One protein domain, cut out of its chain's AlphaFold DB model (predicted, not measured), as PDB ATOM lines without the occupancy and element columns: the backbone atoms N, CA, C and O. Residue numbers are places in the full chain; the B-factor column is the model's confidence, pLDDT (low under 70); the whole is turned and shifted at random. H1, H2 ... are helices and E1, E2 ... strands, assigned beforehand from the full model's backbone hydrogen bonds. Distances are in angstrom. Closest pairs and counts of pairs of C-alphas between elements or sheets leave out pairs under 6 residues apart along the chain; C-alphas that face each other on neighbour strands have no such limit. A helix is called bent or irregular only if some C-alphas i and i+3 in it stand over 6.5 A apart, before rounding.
ATOM      1  N   TRP A  20     -19.415 -28.537 -41.907       79.12
ATOM      2  CA  TRP A  20     -18.114 -27.938 -41.626       79.12
ATOM      3  C   TRP A  20     -17.396 -28.709 -40.493       79.12
ATOM      4  O   TRP A  20     -17.954 -28.894 -39.413       79.12
ATOM      5  N   PRO A  21     -16.132 -29.131 -40.679       75.94
ATOM      6  CA  PRO A  21     -15.386 -29.997 -39.766       75.94
ATOM      7  C   PRO A  21     -14.856 -29.286 -38.509       75.94
ATOM      8  O   PRO A  21     -14.267 -29.940 -37.643       75.94
ATOM      9  N   GLY A  22     -14.991 -27.961 -38.415       81.88
ATOM     10  CA  GLY A  22     -14.502 -27.171 -37.289       81.88
ATOM     11  C   GLY A  22     -14.495 -25.669 -37.554       81.88
ATOM     12  O   GLY A  22     -14.910 -25.212 -38.621       81.88
ATOM     13  N   ILE A  23     -13.990 -24.920 -36.573       86.94
ATOM     14  CA  ILE A  23     -13.952 -23.455 -36.566       86.94
ATOM     15  C   ILE A  23     -12.508 -22.952 -36.416       86.94
ATOM     16  O   ILE A  23     -11.686 -23.541 -35.713       86.94
ATOM     17  N   VAL A  24     -12.199 -21.845 -37.070       87.62
ATOM     18  CA  VAL A  24     -11.028 -21.000 -36.861       87.62
ATOM     19  C   VAL A  24     -11.543 -19.729 -36.214       87.62
ATOM     20  O   VAL A  24     -12.369 -19.048 -36.802       87.62
ATOM     21  N   PHE A  25     -11.120 -19.429 -34.995       91.38
ATOM     22  CA  PHE A  25     -11.523 -18.219 -34.293       91.38
ATOM     23  C   PHE A  25     -10.483 -17.117 -34.479       91.38
ATOM     24  O   PHE A  25      -9.284 -17.388 -34.365       91.38
ATOM     25  N   TYR A  26     -10.936 -15.889 -34.713       90.62
ATOM     26  CA  TYR A  26     -10.069 -14.723 -34.840       90.62
ATOM     27  C   TYR A  26     -10.673 -13.477 -34.192       90.62
ATOM     28  O   TYR A  26     -11.808 -13.105 -34.477       90.62
ATOM     29  N   CYS A  27      -9.872 -12.818 -33.353       90.88
ATOM     30  CA  CYS A  27     -10.113 -11.477 -32.822       90.88
ATOM     31  C   CYS A  27      -8.777 -10.716 -32.895       90.88
ATOM     32  O   CYS A  27      -7.782 -11.234 -32.368       90.88
ATOM     33  N   PRO A  28      -8.713  -9.539 -33.542       84.38
ATOM     34  CA  PRO A  28      -7.461  -8.878 -33.919       84.38
ATOM     35  C   PRO A  28      -6.758  -8.218 -32.720       84.38
ATOM     36  O   PRO A  28      -6.805  -7.004 -32.558       84.38
ATOM     37  N   VAL A  29      -6.104  -8.991 -31.845       85.56
ATOM     38  CA  VAL A  29      -5.353  -8.430 -30.700       85.56
ATOM     39  C   VAL A  29      -4.103  -7.686 -31.167       85.56
ATOM     40  O   VAL A  29      -3.886  -6.539 -30.778       85.56
ATOM     41  N   GLU A  30      -3.271  -8.341 -31.977       82.44
ATOM     42  CA  GLU A  30      -1.968  -7.810 -32.397       82.44
ATOM     43  C   GLU A  30      -2.131  -6.646 -33.387       82.44
ATOM     44  O   GLU A  30      -1.355  -5.691 -33.370       82.44
ATOM     45  N   GLU A  31      -3.176  -6.684 -34.219       82.00
ATOM     46  CA  GLU A  31      -3.464  -5.641 -35.208       82.00
ATOM     47  C   GLU A  31      -4.317  -4.484 -34.667       82.00
ATOM     48  O   GLU A  31      -4.472  -3.459 -35.342       82.00
ATOM     49  N   ALA A  32      -4.874  -4.613 -33.459       82.50
ATOM     50  CA  ALA A  32      -5.730  -3.587 -32.884       82.50
ATOM     51  C   ALA A  32      -4.968  -2.282 -32.626       82.50
ATOM     52  O   ALA A  32      -3.982  -2.225 -31.891       82.50
ATOM     53  N   LYS A  33      -5.505  -1.184 -33.167       79.81
ATOM     54  CA  LYS A  33      -4.991   0.175 -32.929       79.81
ATOM     55  C   LYS A  33      -5.512   0.808 -31.634       79.81
ATOM     56  O   LYS A  33      -4.959   1.806 -31.194       79.81
ATOM     57  N   SER A  34      -6.574   0.254 -31.046       80.56
ATOM     58  CA  SER A  34      -7.214   0.764 -29.827       80.56
ATOM     59  C   SER A  34      -6.999  -0.192 -28.658       80.56
ATOM     60  O   SER A  34      -7.222  -1.397 -28.791       80.56
ATOM     61  N   ASP A  35      -6.629   0.348 -27.495       84.19
ATOM     62  CA  ASP A  35      -6.457  -0.426 -26.259       84.19
ATOM     63  C   ASP A  35      -7.767  -1.071 -25.783       84.19
ATOM     64  O   ASP A  35      -7.749  -2.158 -25.205       84.19
ATOM     65  N   ALA A  36      -8.910  -0.462 -26.107       83.12
ATOM     66  CA  ALA A  36     -10.222  -1.035 -25.823       83.12
ATOM     67  C   ALA A  36     -10.459  -2.319 -26.628       83.12
ATOM     68  O   ALA A  36     -10.893  -3.335 -26.084       83.12
ATOM     69  N   ILE A  37     -10.097  -2.304 -27.919       85.88
ATOM     70  CA  ILE A  37     -10.186  -3.486 -28.786       85.88
ATOM     71  C   ILE A  37      -9.264  -4.587 -28.254       85.88
ATOM     72  O   ILE A  37      -9.706  -5.722 -28.088       85.88
ATOM     73  N   LYS A  38      -8.010  -4.250 -27.913       89.06
ATOM     74  CA  LYS A  38      -7.057  -5.210 -27.330       89.06
ATOM     75  C   LYS A  38      -7.602  -5.840 -26.057       89.06
ATOM     76  O   LYS A  38      -7.537  -7.055 -25.903       89.06
ATOM     77  N   THR A  39      -8.153  -5.029 -25.158       90.12
ATOM     78  CA  THR A  39      -8.710  -5.487 -23.880       90.12
ATOM     79  C   THR A  39      -9.854  -6.470 -24.098       90.12
ATOM     80  O   THR A  39      -9.845  -7.562 -23.526       90.12
ATOM     81  N   VAL A  40     -10.809  -6.126 -24.965       91.19
ATOM     82  CA  VAL A  40     -11.954  -6.995 -25.261       91.19
ATOM     83  C   VAL A  40     -11.504  -8.277 -25.970       91.19
ATOM     84  O   VAL A  40     -11.851  -9.367 -25.515       91.19
ATOM     85  N   CYS A  41     -10.681  -8.185 -27.020       91.81
ATOM     86  CA  CYS A  41     -10.198  -9.362 -27.742       91.81
ATOM     87  C   CYS A  41      -9.328 -10.285 -26.876       91.81
ATOM     88  O   CYS A  41      -9.465 -11.501 -26.978       91.81
ATOM     89  N   ASN A  42      -8.480  -9.749 -25.990       92.94
ATOM     90  CA  ASN A  42      -7.691 -10.561 -25.059       92.94
ATOM     91  C   ASN A  42      -8.584 -11.384 -24.128       92.94
ATOM     92  O   ASN A  42      -8.331 -12.572 -23.924       92.94
ATOM     93  N   ARG A  43      -9.648 -10.772 -23.596       93.81
ATOM     94  CA  ARG A  43     -10.618 -11.475 -22.746       93.81
ATOM     95  C   ARG A  43     -11.364 -12.556 -23.522       93.81
ATOM     96  O   ARG A  43     -11.456 -13.681 -23.044       93.81
ATOM     97  N   ILE A  44     -11.830 -12.252 -24.734       93.31
ATOM     98  CA  ILE A  44     -12.518 -13.240 -25.576       93.31
ATOM     99  C   ILE A  44     -11.579 -14.405 -25.925       93.31
ATOM    100  O   ILE A  44     -11.964 -15.560 -25.766       93.31
ATOM    101  N   ASN A  45     -10.338 -14.129 -26.336       90.81
ATOM    102  CA  ASN A  45      -9.345 -15.161 -26.655       90.81
ATOM    103  C   ASN A  45      -9.037 -16.078 -25.460       90.81
ATOM    104  O   ASN A  45      -8.798 -17.271 -25.656       90.81
ATOM    105  N   ALA A  46      -9.058 -15.549 -24.233       90.81
ATOM    106  CA  ALA A  46      -8.838 -16.341 -23.024       90.81
ATOM    107  C   ALA A  46      -9.989 -17.323 -22.731       90.81
ATOM    108  O   ALA A  46      -9.747 -18.404 -22.194       90.81
ATOM    109  N   GLU A  47     -11.228 -16.979 -23.097       90.69
ATOM    110  CA  GLU A  47     -12.415 -17.781 -22.768       90.69
ATOM    111  C   GLU A  47     -12.922 -18.649 -23.927       90.69
ATOM    112  O   GLU A  47     -13.467 -19.733 -23.693       90.69
ATOM    113  N   VAL A  48     -12.691 -18.245 -25.180       88.50
ATOM    114  CA  VAL A  48     -13.217 -18.942 -26.364       88.50
ATOM    115  C   VAL A  48     -12.759 -20.401 -26.436       88.50
ATOM    116  O   VAL A  48     -13.530 -21.267 -26.842       88.50
ATOM    117  N   GLY A  49     -11.543 -20.710 -25.969       86.19
ATOM    118  CA  GLY A  49     -11.049 -22.086 -25.904       86.19
ATOM    119  C   GLY A  49     -11.920 -22.981 -25.017       86.19
ATOM    120  O   GLY A  49     -12.258 -24.099 -25.406       86.19
ATOM    121  N   SER A  50     -12.357 -22.463 -23.868       88.12
ATOM    122  CA  SER A  50     -13.270 -23.162 -22.958       88.12
ATOM    123  C   SER A  50     -14.667 -23.317 -23.565       88.12
ATOM    124  O   SER A  50     -15.253 -24.397 -23.477       88.12
ATOM    125  N   MET A  51     -15.185 -22.283 -24.242       88.94
ATOM    126  CA  MET A  51     -16.490 -22.333 -24.924       88.94
ATOM    127  C   MET A  51     -16.517 -23.391 -26.040       88.94
ATOM    128  O   MET A  51     -17.466 -24.175 -26.159       88.94
ATOM    129  N   MET A  52     -15.454 -23.441 -26.845       84.94
ATOM    130  CA  MET A  52     -15.295 -24.398 -27.942       84.94
ATOM    131  C   MET A  52     -15.124 -25.829 -27.420       84.94
ATOM    132  O   MET A  52     -15.760 -26.753 -27.935       84.94
ATOM    133  N   ALA A  53     -14.326 -26.013 -26.360       84.88
ATOM    134  CA  ALA A  53     -14.133 -27.309 -25.711       84.88
ATOM    135  C   ALA A  53     -15.445 -27.857 -25.123       84.88
ATOM    136  O   ALA A  53     -15.779 -29.020 -25.360       84.88
ATOM    137  N   ALA A  54     -16.228 -27.016 -24.439       85.81
ATOM    138  CA  ALA A  54     -17.548 -27.386 -23.920       85.81
ATOM    139  C   ALA A  54     -18.513 -27.819 -25.037       85.81
ATOM    140  O   ALA A  54     -19.306 -28.743 -24.859       85.81
ATOM    141  N   SER A  55     -18.388 -27.210 -26.217       81.88
ATOM    142  CA  SER A  55     -19.192 -27.535 -27.399       81.88
ATOM    143  C   SER A  55     -18.669 -28.753 -28.176       81.88
ATOM    144  O   SER A  55     -19.327 -29.218 -29.101       81.88
ATOM    145  N   SER A  56     -17.503 -29.304 -27.803       82.12
ATOM    146  CA  SER A  56     -16.823 -30.410 -28.500       82.12
ATOM    147  C   SER A  56     -16.560 -30.163 -29.992       82.12
ATOM    148  O   SER A  56     -16.451 -31.110 -30.773       82.12
ATOM    149  N   ILE A  57     -16.458 -28.898 -30.392       81.81
ATOM    150  CA  ILE A  57     -16.175 -28.504 -31.770       81.81
ATOM    151  C   ILE A  57     -14.658 -28.449 -31.945       81.81
ATOM    152  O   ILE A  57     -13.946 -27.895 -31.106       81.81
ATOM    153  N   LYS A  58     -14.137 -29.012 -33.041       84.81
ATOM    154  CA  LYS A  58     -12.722 -28.839 -33.393       84.81
ATOM    155  C   LYS A  58     -12.472 -27.361 -33.670       84.81
ATOM    156  O   LYS A  58     -13.102 -26.795 -34.561       84.81
ATOM    157  N   PHE A  59     -11.537 -26.757 -32.949       86.88
ATOM    158  CA  PHE A  59     -11.253 -25.336 -33.082       86.88
ATOM    159  C   PHE A  59      -9.756 -25.055 -33.206       86.88
ATOM    160  O   PHE A  59      -8.924 -25.901 -32.884       86.88
ATOM    161  N   GLN A  60      -9.433 -23.867 -33.701       87.00
ATOM    162  CA  GLN A  60      -8.104 -23.269 -33.658       87.00
ATOM    163  C   GLN A  60      -8.275 -21.767 -33.437       87.00
ATOM    164  O   GLN A  60      -9.212 -21.182 -33.971       87.00
ATOM    165  N   ILE A  61      -7.376 -21.146 -32.681       88.19
ATOM    166  CA  ILE A  61      -7.318 -19.686 -32.553       88.19
ATOM    167  C   ILE A  61      -6.211 -19.186 -33.485       88.19
ATOM    168  O   ILE A  61      -5.072 -19.652 -33.383       88.19
ATOM    169  N   ALA A  62      -6.554 -18.274 -34.392       85.69
ATOM    170  CA  ALA A  62      -5.598 -17.530 -35.204       85.69
ATOM    171  C   ALA A  62      -5.125 -16.306 -34.411       85.69
ATOM    172  O   ALA A  62      -5.948 -15.559 -33.880       85.69
ATOM    173  N   LYS A  63      -3.808 -16.110 -34.296       81.00
ATOM    174  CA  LYS A  63      -3.244 -15.014 -33.487       81.00
ATOM    175  C   LYS A  63      -3.189 -13.698 -34.247       81.00
ATOM    176  O   LYS A  63      -3.153 -12.642 -33.630       81.00
ATOM    177  N   ASN A  64      -3.129 -13.784 -35.568       80.50
ATOM    178  CA  ASN A  64      -2.992 -12.652 -36.464       80.50
ATOM    179  C   ASN A  64      -3.646 -12.974 -37.820       80.50
ATOM    180  O   ASN A  64      -4.004 -14.121 -38.108       80.50
ATOM    181  N   ALA A  65      -3.773 -11.964 -38.669       75.75
ATOM    182  CA  ALA A  65      -4.340 -12.097 -40.002       75.75
ATOM    183  C   ALA A  65      -3.508 -13.018 -40.911       75.75
ATOM    184  O   ALA A  65      -4.055 -13.629 -41.823       75.75
ATOM    185  N   PHE A  66      -2.203 -13.167 -40.667       73.25
ATOM    186  CA  PHE A  66      -1.358 -14.082 -41.436       73.25
ATOM    187  C   PHE A  66      -1.696 -15.553 -41.135       73.25
ATOM    188  O   PHE A  66      -1.837 -16.345 -42.066       73.25
ATOM    189  N   ASP A  67      -1.939 -15.906 -39.871       71.50
ATOM    190  CA  ASP A  67      -2.375 -17.247 -39.461       71.50
ATOM    191  C   ASP A  67      -3.679 -17.656 -40.167       71.50
ATOM    192  O   ASP A  67      -3.865 -18.829 -40.484       71.50
ATOM    193  N   LEU A  68      -4.561 -16.694 -40.472       69.31
ATOM    194  CA  LEU A  68      -5.784 -16.955 -41.238       69.31
ATOM    195  C   LEU A  68      -5.502 -17.496 -42.640       69.31
ATOM    196  O   LEU A  68      -6.270 -18.310 -43.130       69.31
ATOM    197  N   HIS A  69      -4.423 -17.052 -43.283       61.62
ATOM    198  CA  HIS A  69      -4.169 -17.316 -44.702       61.62
ATOM    199  C   HIS A  69      -3.274 -18.544 -44.935       61.62
ATOM    200  O   HIS A  69      -3.244 -19.075 -46.042       61.62
ATOM    201  N   PHE A  70      -2.536 -19.002 -43.915       57.25
ATOM    202  CA  PHE A  70      -1.384 -19.898 -44.099       57.25
ATOM    203  C   PHE A  70      -1.492 -21.270 -43.432       57.25
ATOM    204  O   PHE A  70      -0.487 -21.970 -43.303       57.25
ATOM    205  N   LEU A  71      -2.685 -21.711 -43.035       55.19
ATOM    206  CA  LEU A  71      -2.846 -23.006 -42.373       55.19
ATOM    207  C   LEU A  71      -3.506 -24.039 -43.311       55.19
ATOM    208  O   LEU A  71      -4.723 -24.218 -43.278       55.19
ATOM    209  N   PRO A  72      -2.725 -24.788 -44.121       46.84
ATOM    210  CA  PRO A  72      -3.258 -25.775 -45.069       46.84
ATOM    211  C   PRO A  72      -4.047 -26.921 -44.405       46.84
ATOM    212  O   PRO A  72      -4.956 -27.478 -45.018       46.84
ATOM    213  N   HIS A  73      -3.787 -27.227 -43.127       55.06
ATOM    214  CA  HIS A  73      -4.563 -28.192 -42.327       55.06
ATOM    215  C   HIS A  73      -5.903 -27.637 -41.798       55.06
ATOM    216  O   HIS A  73      -6.662 -28.362 -41.149       55.06
ATOM    217  N   MET A  74      -6.192 -26.357 -42.040       55.44
ATOM    218  CA  MET A  74      -7.444 -25.688 -41.667       55.44
ATOM    219  C   MET A  74      -8.385 -25.460 -42.846       55.44
ATOM    220  O   MET A  74      -9.462 -24.890 -42.677       55.44
ATOM    221  N   THR A  75      -8.003 -25.973 -44.016       57.16
ATOM    222  CA  THR A  75      -8.852 -26.073 -45.198       57.16
ATOM    223  C   THR A  75     -10.241 -26.593 -44.843       57.16
ATOM    224  O   THR A  75     -10.385 -27.629 -44.191       57.16
ATOM    225  N   GLY A  76     -11.262 -25.871 -45.305       64.25
ATOM    226  CA  GLY A  76     -12.652 -26.285 -45.178       64.25
ATOM    227  C   GLY A  76     -13.241 -26.101 -43.785       64.25
ATOM    228  O   GLY A  76     -14.293 -26.667 -43.551       64.25
ATOM    229  N   ARG A  77     -12.612 -25.353 -42.865       76.06
ATOM    230  CA  ARG A  77     -13.221 -24.912 -41.592       76.06
ATOM    231  C   ARG A  77     -13.925 -23.562 -41.751       76.06
ATOM    232  O   ARG A  77     -13.564 -22.770 -42.620       76.06
ATOM    233  N   LEU A  78     -14.897 -23.283 -40.881       82.69
ATOM    234  CA  LEU A  78     -15.494 -21.949 -40.786       82.69
ATOM    235  C   LEU A  78     -14.544 -20.996 -40.079       82.69
ATOM    236  O   LEU A  78     -13.960 -21.358 -39.066       82.69
ATOM    237  N   LEU A  79     -14.440 -19.772 -40.565       86.00
ATOM    238  CA  LEU A  79     -13.728 -18.697 -39.900       86.00
ATOM    239  C   LEU A  79     -14.732 -17.853 -39.104       86.00
ATOM    240  O   LEU A  79     -15.549 -17.161 -39.690       86.00
ATOM    241  N   LEU A  80     -14.680 -17.926 -37.777       90.12
ATOM    242  CA  LEU A  80     -15.446 -17.082 -36.865       90.12
ATOM    243  C   LEU A  80     -14.609 -15.849 -36.499       90.12
ATOM    244  O   LEU A  80     -13.673 -15.948 -35.702       90.12
ATOM    245  N   VAL A  81     -14.939 -14.710 -37.099       90.00
ATOM    246  CA  VAL A  81     -14.283 -13.416 -36.887       90.00
ATOM    247  C   VAL A  81     -15.077 -12.589 -35.889       90.00
ATOM    248  O   VAL A  81     -16.301 -12.518 -35.968       90.00
ATOM    249  N   VAL A  82     -14.372 -11.940 -34.970       91.25
ATOM    250  CA  VAL A  82     -14.890 -10.838 -34.161       91.25
ATOM    251  C   VAL A  82     -14.141  -9.581 -34.582       91.25
ATOM    252  O   VAL A  82     -12.980  -9.402 -34.209       91.25
ATOM    253  N   ASP A  83     -14.797  -8.724 -35.357       88.62
ATOM    254  CA  ASP A  83     -14.278  -7.402 -35.698       88.62
ATOM    255  C   ASP A  83     -14.853  -6.368 -34.731       88.62
ATOM    256  O   ASP A  83     -16.053  -6.363 -34.460       88.62
ATOM    257  N   ILE A  84     -14.001  -5.510 -34.170       86.38
ATOM    258  CA  ILE A  84     -14.412  -4.488 -33.205       86.38
ATOM    259  C   ILE A  84     -13.953  -3.132 -33.708       86.38
ATOM    260  O   ILE A  84     -12.765  -2.885 -33.901       86.38
ATOM    261  N   VAL A  85     -14.903  -2.213 -33.813       83.50
ATOM    262  CA  VAL A  85     -14.656  -0.831 -34.210       83.50
ATOM    263  C   VAL A  85     -14.994   0.087 -33.042       83.50
ATOM    264  O   VAL A  85     -16.068   0.009 -32.445       83.50
ATOM    265  N   ALA A  86     -14.064   0.979 -32.712       76.69
ATOM    266  CA  ALA A  86     -14.286   2.061 -31.761       76.69
ATOM    267  C   ALA A  86     -14.520   3.377 -32.513       76.69
ATOM    268  O   ALA A  86     -13.950   3.594 -33.585       76.69
ATOM    269  N   THR A  87     -15.310   4.288 -31.938       70.44
ATOM    270  CA  THR A  87     -15.323   5.687 -32.403       70.44
ATOM    271  C   THR A  87     -13.901   6.259 -32.387       70.44
ATOM    272  O   THR A  87     -13.108   5.877 -31.528       70.44
ATOM    273  N   GLY A  88     -13.588   7.139 -33.346       57.94
ATOM    274  CA  GLY A  88     -12.221   7.541 -33.696       57.94
ATOM    275  C   GLY A  88     -11.310   7.961 -32.526       57.94
ATOM    276  O   GLY A  88     -11.793   8.404 -31.484       57.94
ATOM    277  N   PRO A  89      -9.981   7.867 -32.717       52.84
ATOM    278  CA  PRO A  89      -8.967   7.929 -31.655       52.84
ATOM    279  C   PRO A  89      -8.856   9.278 -30.926       52.84
ATOM    280  O   PRO A  89      -8.148   9.365 -29.927       52.84
ATOM    281  N   GLU A  90      -9.532  10.326 -31.403       54.09
ATOM    282  CA  GLU A  90      -9.398  11.695 -30.880       54.09
ATOM    283  C   GLU A  90     -10.412  12.056 -29.776       54.09
ATOM    284  O   GLU A  90     -10.405  13.174 -29.265       54.09
ATOM    285  N   SER A  91     -11.265  11.114 -29.360       54.62
ATOM    286  CA  SER A  91     -12.200  11.274 -28.235       54.62
ATOM    287  C   SER A  91     -12.178  10.027 -27.345       54.62
ATOM    288  O   SER A  91     -12.002   8.927 -27.872       54.62
ATOM    289  N   PRO A  92     -12.419  10.134 -26.017       57.88
ATOM    290  CA  PRO A  92     -12.793   8.962 -25.227       57.88
ATOM    291  C   PRO A  92     -13.946   8.252 -25.947       57.88
ATOM    292  O   PRO A  92     -14.906   8.913 -26.356       57.88
ATOM    293  N   ALA A  93     -13.797   6.945 -26.193       59.38
ATOM    294  CA  ALA A  93     -14.709   6.222 -27.072       59.38
ATOM    295  C   ALA A  93     -16.146   6.362 -26.553       59.38
ATOM    296  O   ALA A  93     -16.450   5.956 -25.434       59.38
ATOM    297  N   ALA A  94     -17.014   6.974 -27.358       66.75
ATOM    298  CA  ALA A  94     -18.421   7.175 -27.017       66.75
ATOM    299  C   ALA A  94     -19.263   5.935 -27.361       66.75
ATOM    300  O   ALA A  94     -20.346   5.733 -26.804       66.75
ATOM    301  N   ALA A  95     -18.759   5.106 -28.280       77.81
ATOM    302  CA  ALA A  95     -19.361   3.844 -28.665       77.81
ATOM    303  C   ALA A  95     -18.307   2.835 -29.142       77.81
ATOM    304  O   ALA A  95     -17.268   3.204 -29.704       77.81
ATOM    305  N   LEU A  96     -18.625   1.560 -28.943       80.56
ATOM    306  CA  LEU A  96     -17.936   0.414 -29.519       80.56
ATOM    307  C   LEU A  96     -18.961  -0.422 -30.291       80.56
ATOM    308  O   LEU A  96     -20.064  -0.669 -29.799       80.56
ATOM    309  N   SER A  97     -18.602  -0.885 -31.479       83.88
ATOM    310  CA  SER A  97     -19.375  -1.874 -32.229       83.88
ATOM    311  C   SER A  97     -18.554  -3.135 -32.422       83.88
ATOM    312  O   SER A  97     -17.344  -3.054 -32.607       83.88
ATOM    313  N   ALA A  98     -19.215  -4.284 -32.385       84.00
ATOM    314  CA  ALA A  98     -18.616  -5.562 -32.712       84.00
ATOM    315  C   ALA A  98     -19.473  -6.284 -33.751       84.00
ATOM    316  O   ALA A  98     -20.684  -6.429 -33.558       84.00
ATOM    317  N   ASP A  99     -18.825  -6.773 -34.797       85.88
ATOM    318  CA  ASP A  99     -19.404  -7.661 -35.792       85.88
ATOM    319  C   ASP A  99     -18.827  -9.062 -35.564       85.88
ATOM    320  O   ASP A  99     -17.613  -9.270 -35.573       85.88
ATOM    321  N   VAL A 100     -19.708 -10.024 -35.276       87.00
ATOM    322  CA  VAL A 100     -19.351 -11.437 -35.129       87.00
ATOM    323  C   VAL A 100     -19.821 -12.164 -36.379       87.00
ATOM    324  O   VAL A 100     -21.025 -12.294 -36.606       87.00
ATOM    325  N   GLU A 101     -18.884 -12.642 -37.184       85.81
ATOM    326  CA  GLU A 101     -19.150 -13.208 -38.506       85.81
ATOM    327  C   GLU A 101     -18.605 -14.628 -38.603       85.81
ATOM    328  O   GLU A 101     -17.444 -14.874 -38.289       85.81
ATOM    329  N   ALA A 102     -19.419 -15.571 -39.075       80.81
ATOM    330  CA  ALA A 102     -18.937 -16.873 -39.512       80.81
ATOM    331  C   ALA A 102     -18.823 -16.873 -41.035       80.81
ATOM    332  O   ALA A 102     -19.815 -16.798 -41.766       80.81
ATOM    333  N   LEU A 103     -17.591 -16.974 -41.502       79.69
ATOM    334  CA  LEU A 103     -17.205 -16.958 -42.894       79.69
ATOM    335  C   LEU A 103     -16.868 -18.378 -43.343       79.69
ATOM    336  O   LEU A 103     -16.136 -19.108 -42.674       79.69
ATOM    337  N   ALA A 104     -17.345 -18.769 -44.514       70.69
ATOM    338  CA  ALA A 104     -16.778 -19.904 -45.214       70.69
ATOM    339  C   ALA A 104     -15.383 -19.518 -45.712       70.69
ATOM    340  O   ALA A 104     -15.240 -18.694 -46.618       70.69
ATOM    341  N   HIS A 105     -14.352 -20.098 -45.099       60.91
ATOM    342  CA  HIS A 105     -12.976 -19.844 -45.488       60.91
ATOM    343  C   HIS A 105     -12.597 -20.752 -46.667       60.91
ATOM    344  O   HIS A 105     -12.214 -21.915 -46.501       60.91
ATOM    345  N   TYR A 106     -12.747 -20.230 -47.887       55.22
ATOM    346  CA  TYR A 106     -12.548 -20.966 -49.143       55.22
ATOM    347  C   TYR A 106     -11.082 -21.041 -49.589       55.22
ATOM    348  O   TYR A 106     -10.809 -21.055 -50.787       55.22
ATOM    349  N   ALA A 107     -10.129 -21.153 -48.660       46.41
ATOM    350  CA  ALA A 107      -8.722 -21.273 -49.041       46.41
ATOM    351  C   ALA A 107      -8.448 -22.509 -49.928       46.41
ATOM    352  O   ALA A 107      -7.517 -22.473 -50.719       46.41
ATOM    353  N   HIS A 108      -9.285 -23.562 -49.876       41.47
ATOM    354  CA  HIS A 108      -9.124 -24.773 -50.706       41.47
ATOM    355  C   HIS A 108     -10.414 -25.598 -50.952       41.47
ATOM    356  O   HIS A 108     -10.349 -26.709 -51.480       41.47
ATOM    357  N   ALA A 109     -11.609 -25.104 -50.600       41.28
ATOM    358  CA  ALA A 109     -12.839 -25.918 -50.641       41.28
ATOM    359  C   ALA A 109     -13.368 -26.251 -52.062       41.28
ATOM    360  O   ALA A 109     -14.315 -27.020 -52.195       41.28
ATOM    361  N   VAL A 110     -12.728 -25.760 -53.131       41.47
ATOM    362  CA  VAL A 110     -13.040 -26.154 -54.524       41.47
ATOM    363  C   VAL A 110     -12.145 -27.298 -55.023       41.47
ATOM    364  O   VAL A 110     -12.137 -27.597 -56.212       41.47
ATOM    365  N   ASN A 111     -11.459 -28.038 -54.142       40.53
ATOM    366  CA  ASN A 111     -10.930 -29.340 -54.566       40.53
ATOM    367  C   ASN A 111     -12.022 -30.421 -54.685       40.53
ATOM    368  O   ASN A 111     -11.774 -31.467 -55.270       40.53
ATOM    369  N   TRP A 112     -13.263 -30.151 -54.261       38.78
ATOM    370  CA  TRP A 112     -14.413 -31.012 -54.581       38.78
ATOM    371  C   TRP A 112     -14.846 -30.957 -56.054       38.78
ATOM    372  O   TRP A 112     -15.537 -31.856 -56.525       38.78
ATOM    373  N   ALA A 147     -23.245   1.806 -26.880       79.88
ATOM    374  CA  ALA A 147     -23.016   3.235 -26.698       79.88
ATOM    375  C   ALA A 147     -23.445   3.634 -25.285       79.88
ATOM    376  O   ALA A 147     -24.438   3.117 -24.768       79.88
ATOM    377  N   GLY A 148     -22.708   4.541 -24.643       69.62
ATOM    378  CA  GLY A 148     -23.001   4.891 -23.257       69.62
ATOM    379  C   GLY A 148     -22.085   5.949 -22.659       69.62
ATOM    380  O   GLY A 148     -20.969   6.176 -23.114       69.62
ATOM    381  N   THR A 149     -22.575   6.587 -21.597       60.38
ATOM    382  CA  THR A 149     -21.895   7.672 -20.871       60.38
ATOM    383  C   THR A 149     -21.056   7.179 -19.684       60.38
ATOM    384  O   THR A 149     -20.481   7.991 -18.967       60.38
ATOM    385  N   GLY A 150     -20.991   5.862 -19.445       61.19
ATOM    386  CA  GLY A 150     -20.372   5.237 -18.264       61.19
ATOM    387  C   GLY A 150     -18.843   5.108 -18.295       61.19
ATOM    388  O   GLY A 150     -18.273   4.421 -17.449       61.19
ATOM    389  N   GLY A 151     -18.171   5.732 -19.265       74.19
ATOM    390  CA  GLY A 151     -16.725   5.613 -19.465       74.19
ATOM    391  C   GLY A 151     -16.303   4.302 -20.143       74.19
ATOM    392  O   GLY A 151     -17.084   3.358 -20.269       74.19
ATOM    393  N   LEU A 152     -15.043   4.253 -20.583       80.69
ATOM    394  CA  LEU A 152     -14.516   3.209 -21.469       80.69
ATOM    395  C   LEU A 152     -14.667   1.788 -20.903       80.69
ATOM    396  O   LEU A 152     -15.166   0.909 -21.597       80.69
ATOM    397  N   SER A 153     -14.347   1.578 -19.625       84.44
ATOM    398  CA  SER A 153     -14.430   0.252 -18.993       84.44
ATOM    399  C   SER A 153     -15.852  -0.319 -18.960       84.44
ATOM    400  O   SER A 153     -16.040  -1.530 -19.045       84.44
ATOM    401  N   SER A 154     -16.874   0.542 -18.864       85.56
ATOM    402  CA  SER A 154     -18.271   0.094 -18.926       85.56
ATOM    403  C   SER A 154     -18.664  -0.364 -20.334       85.56
ATOM    404  O   SER A 154     -19.392  -1.347 -20.480       85.56
ATOM    405  N   LEU A 155     -18.141   0.312 -21.365       86.44
ATOM    406  CA  LEU A 155     -18.356  -0.045 -22.764       86.44
ATOM    407  C   LEU A 155     -17.640  -1.352 -23.104       86.44
ATOM    408  O   LEU A 155     -18.246  -2.223 -23.718       86.44
ATOM    409  N   GLU A 156     -16.393  -1.513 -22.659       88.69
ATOM    410  CA  GLU A 156     -15.612  -2.742 -22.828       88.69
ATOM    411  C   GLU A 156     -16.322  -3.949 -22.207       88.69
ATOM    412  O   GLU A 156     -16.449  -4.986 -22.851       88.69
ATOM    413  N   GLU A 157     -16.826  -3.817 -20.977       90.81
ATOM    414  CA  GLU A 157     -17.523  -4.899 -20.276       90.81
ATOM    415  C   GLU A 157     -18.853  -5.274 -20.947       90.81
ATOM    416  O   GLU A 157     -19.174  -6.456 -21.091       90.81
ATOM    417  N   ALA A 158     -19.630  -4.277 -21.373       89.56
ATOM    418  CA  ALA A 158     -20.886  -4.512 -22.074       89.56
ATOM    419  C   ALA A 158     -20.658  -5.136 -23.462       89.56
ATOM    420  O   ALA A 158     -21.372  -6.067 -23.841       89.56
ATOM    421  N   LEU A 159     -19.641  -4.671 -24.194       90.69
ATOM    422  CA  LEU A 159     -19.270  -5.243 -25.486       90.69
ATOM    423  C   LEU A 159     -18.774  -6.680 -25.324       90.69
ATOM    424  O   LEU A 159     -19.244  -7.568 -26.030       90.69
ATOM    425  N   TYR A 160     -17.891  -6.915 -24.354       93.38
ATOM    426  CA  TYR A 160     -17.380  -8.237 -24.011       93.38
ATOM    427  C   TYR A 160     -18.519  -9.240 -23.779       93.38
ATOM    428  O   TYR A 160     -18.578 -10.274 -24.447       93.38
ATOM    429  N   LYS A 161     -19.465  -8.907 -22.891       93.44
ATOM    430  CA  LYS A 161     -20.630  -9.756 -22.604       93.44
ATOM    431  C   LYS A 161     -21.465 -10.024 -23.849       93.44
ATOM    432  O   LYS A 161     -21.799 -11.172 -24.131       93.44
ATOM    433  N   GLY A 162     -21.763  -8.980 -24.621       92.06
ATOM    434  CA  GLY A 162     -22.592  -9.121 -25.810       92.06
ATOM    435  C   GLY A 162     -21.928  -9.925 -26.935       92.06
ATOM    436  O   GLY A 162     -22.636 -10.626 -27.662       92.06
ATOM    437  N   VAL A 163     -20.598  -9.869 -27.075       93.50
ATOM    438  CA  VAL A 163     -19.843 -10.732 -27.998       93.50
ATOM    439  C   VAL A 163     -19.818 -12.172 -27.489       93.50
ATOM    440  O   VAL A 163     -20.098 -13.090 -28.258       93.50
ATOM    441  N   HIS A 164     -19.562 -12.381 -26.196       93.88
ATOM    442  CA  HIS A 164     -19.569 -13.712 -25.588       93.88
ATOM    443  C   HIS A 164     -20.924 -14.418 -25.786       93.88
ATOM    444  O   HIS A 164     -20.974 -15.573 -26.211       93.88
ATOM    445  N   GLU A 165     -22.039 -13.723 -25.554       93.75
ATOM    446  CA  GLU A 165     -23.389 -14.247 -25.805       93.75
ATOM    447  C   GLU A 165     -23.608 -14.640 -27.274       93.75
ATOM    448  O   GLU A 165     -24.202 -15.683 -27.553       93.75
ATOM    449  N   ARG A 166     -23.098 -13.844 -28.220       93.31
ATOM    450  CA  ARG A 166     -23.207 -14.120 -29.664       93.31
ATOM    451  C   ARG A 166     -22.387 -15.329 -30.083       93.31
ATOM    452  O   ARG A 166     -22.901 -16.168 -30.816       93.31
ATOM    453  N   ILE A 167     -21.158 -15.457 -29.580       93.00
ATOM    454  CA  ILE A 167     -20.327 -16.644 -29.807       93.00
ATOM    455  C   ILE A 167     -21.034 -17.877 -29.236       93.00
ATOM    456  O   ILE A 167     -21.167 -18.879 -29.932       93.00
ATOM    457  N   ALA A 168     -21.554 -17.809 -28.007       91.94
ATOM    458  CA  ALA A 168     -22.281 -18.923 -27.400       91.94
ATOM    459  C   ALA A 168     -23.519 -19.329 -28.220       91.94
ATOM    460  O   ALA A 168     -23.756 -20.519 -28.438       91.94
ATOM    461  N   ALA A 169     -24.285 -18.350 -28.712       90.38
ATOM    462  CA  ALA A 169     -25.437 -18.591 -29.573       90.38
ATOM    463  C   ALA A 169     -25.030 -19.262 -30.893       90.38
ATOM    464  O   ALA A 169     -25.635 -20.268 -31.270       90.38
ATOM    465  N   PHE A 170     -23.974 -18.765 -31.543       91.62
ATOM    466  CA  PHE A 170     -23.422 -19.369 -32.751       91.62
ATOM    467  C   PHE A 170     -22.989 -20.821 -32.513       91.62
ATOM    468  O   PHE A 170     -23.391 -21.705 -33.264       91.62
ATOM    469  N   LEU A 171     -22.235 -21.106 -31.444       90.94
ATOM    470  CA  LEU A 171     -21.783 -22.470 -31.134       90.94
ATOM    471  C   LEU A 171     -22.952 -23.421 -30.858       90.94
ATOM    472  O   LEU A 171     -22.928 -24.574 -31.294       90.94
ATOM    473  N   ALA A 172     -24.004 -22.940 -30.193       89.31
ATOM    474  CA  ALA A 172     -25.217 -23.717 -29.971       89.31
ATOM    475  C   ALA A 172     -25.977 -24.005 -31.279       89.31
ATOM    476  O   ALA A 172     -26.553 -25.083 -31.429       89.31
ATOM    477  N   GLU A 173     -26.005 -23.063 -32.224       87.69
ATOM    478  CA  GLU A 173     -26.590 -23.262 -33.557       87.69
ATOM    479  C   GLU A 173     -25.749 -24.223 -34.404       87.69
ATOM    480  O   GLU A 173     -26.288 -25.184 -34.954       87.69
ATOM    481  N   PHE A 174     -24.431 -24.036 -34.418       87.62
ATOM    482  CA  PHE A 174     -23.482 -24.888 -35.123       87.62
ATOM    483  C   PHE A 174     -23.525 -26.342 -34.628       87.62
ATOM    484  O   PHE A 174     -23.565 -27.270 -35.437       87.62
ATOM    485  N   GLY A 175     -23.585 -26.555 -33.309       85.56
ATOM    486  CA  GLY A 175     -23.671 -27.887 -32.708       85.56
ATOM    487  C   GLY A 175     -24.986 -28.621 -32.996       85.56
ATOM    488  O   GLY A 175     -24.997 -29.847 -33.053       85.56
ATOM    489  N   LYS A 176     -26.096 -27.903 -33.230       84.62
ATOM    490  CA  LYS A 176     -27.377 -28.526 -33.623       84.62
ATOM    491  C   LYS A 176     -27.323 -29.141 -35.017       84.62
ATOM    492  O   LYS A 176     -27.983 -30.147 -35.254       84.62
ATOM    493  N   VAL A 177     -26.592 -28.506 -35.932       81.50
ATOM    494  CA  VAL A 177     -26.515 -28.925 -37.339       81.50
ATOM    495  C   VAL A 177     -25.273 -29.758 -37.644       81.50
ATOM    496  O   VAL A 177     -25.212 -30.361 -38.703       81.50
ATOM    497  N   ASN A 178     -24.323 -29.859 -36.715       76.62
ATOM    498  CA  ASN A 178     -23.185 -30.774 -36.803       76.62
ATOM    499  C   ASN A 178     -23.142 -31.683 -35.560       76.62
ATOM    500  O   ASN A 178     -22.237 -31.538 -34.730       76.62
ATOM    501  N   PRO A 179     -24.140 -32.574 -35.377       66.94
ATOM    502  CA  PRO A 179     -24.139 -33.517 -34.267       66.94
ATOM    503  C   PRO A 179     -22.954 -34.487 -34.386       66.94
ATOM    504  O   PRO A 179     -22.501 -34.796 -35.488       66.94
ATOM    505  N   LYS A 180     -22.450 -34.929 -33.233       60.69
ATOM    506  CA  LYS A 180     -21.325 -35.869 -33.125       60.69
ATOM    507  C   LYS A 180     -21.587 -37.206 -33.806       60.69
ATOM    508  O   LYS A 180     -22.731 -37.698 -33.686       60.69
TER     509      LYS A 180
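AT A GLANCE: This is residues 20 to 112 and 147 to 180 of the 180 residues of an uncharacterized protein of Methylococcaceae bacterium FWC3 (UniProt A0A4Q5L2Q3). A four-stranded sheet has two long helices, H1 and H4, side by side over one face, both running along the strands, while the short H2 lies over the opposite face near E1 and E2. The long hairpin E3 and E4 makes one side of the sheet, and little H3 lies far off at one end. The printed part has 127 residues, with four named helices and four named strands in the order E1 H1 E2 H2 E3 E4 H3 H4. The sheet is mixed, in the order E2 E1 E3 E4, and the class is mixed, helices and strands. The whole is compact, with a radius of gyration of the C-alphas of 15.5 A, yet elongated, spanning 50 by 28 by 20 A.

IN THESE COORDINATES: Begin with the sheet: E2 is residues 59 to 62, 9.9 A, E1 residues 23 to 26, 9.7 A, E3 residues 78 to 86, 25.7 A, and E4 residues 95 to 104, 29.1 A. Find C-alpha 23 at (-13.952, -23.455, -36.566), where E1 begins. H1, residues 35 to 54, covers 29.2 A with a kink of 33 degrees near residue 47; H2 is residues 65 to 69, 7.0 A, and H3 residues 109 to 112, 6.6 A. H1 and H3 are only just irregular: C-alphas 46 and 49 are 6.8 A apart, 109 and 112 6.6 A. H4, residues 152 to 177, runs 37.8 A to C-alpha 177 at (-26.515, -28.925, -37.339).

HOW THE PARTS SIT: Look first at E1, parallel to E3 at 20 degrees, with N 24 and O 78 2.7 A apart, and parallel to E2 at 26 degrees, with N 25 and O 60 at 2.8 A. E3 and E4 are an antiparallel hairpin at 164 degrees, with N 81 and O 101 at 2.8 A. E1, H1, E2 form a strand-helix-strand unit, two parallel neighbour strands with a helix between, its crossover right-handed; E2, H2, E3 form a split one, with E1 between its strands, also right-handed. H1 is on the sheet at a height of 8.4 A, over E1. H4 is on the same face at 9.2 A, over E3 and E4; the closest C-alphas of E4 and H4, Leu 96 and Leu 155, are 6.8 A apart. H1 and H4 touch, the same way at a shallow tilt of 29 degrees, with C-alphas of Val 40 and Tyr 160 closest at 5.7 A. H2 is on the opposite face, at 8.6 A; H3 is not on the sheet. Every O i to N i+4 pair is within hydrogen-bond range in H4, 14 of 16 in H1 and 0 of 1 in H2, which has 2 of 2 O i to N i+3 pairs within range; H3 is too short for an i+4 pair.

THE WHOLE: The farthest C-alphas, Trp 112 and Thr 149, are 51.9 A apart. Residues 113 to 146 are not printed, and C-alphas 112 and 147 are 45.0 A apart across the cut. Of the links printed whole, none is long. Mean pLDDT of the printed part is 78.7; it is under 70 at residues 68 to 76, 88 to 94, 105 to 112, 148 to 150 and 179 to 180.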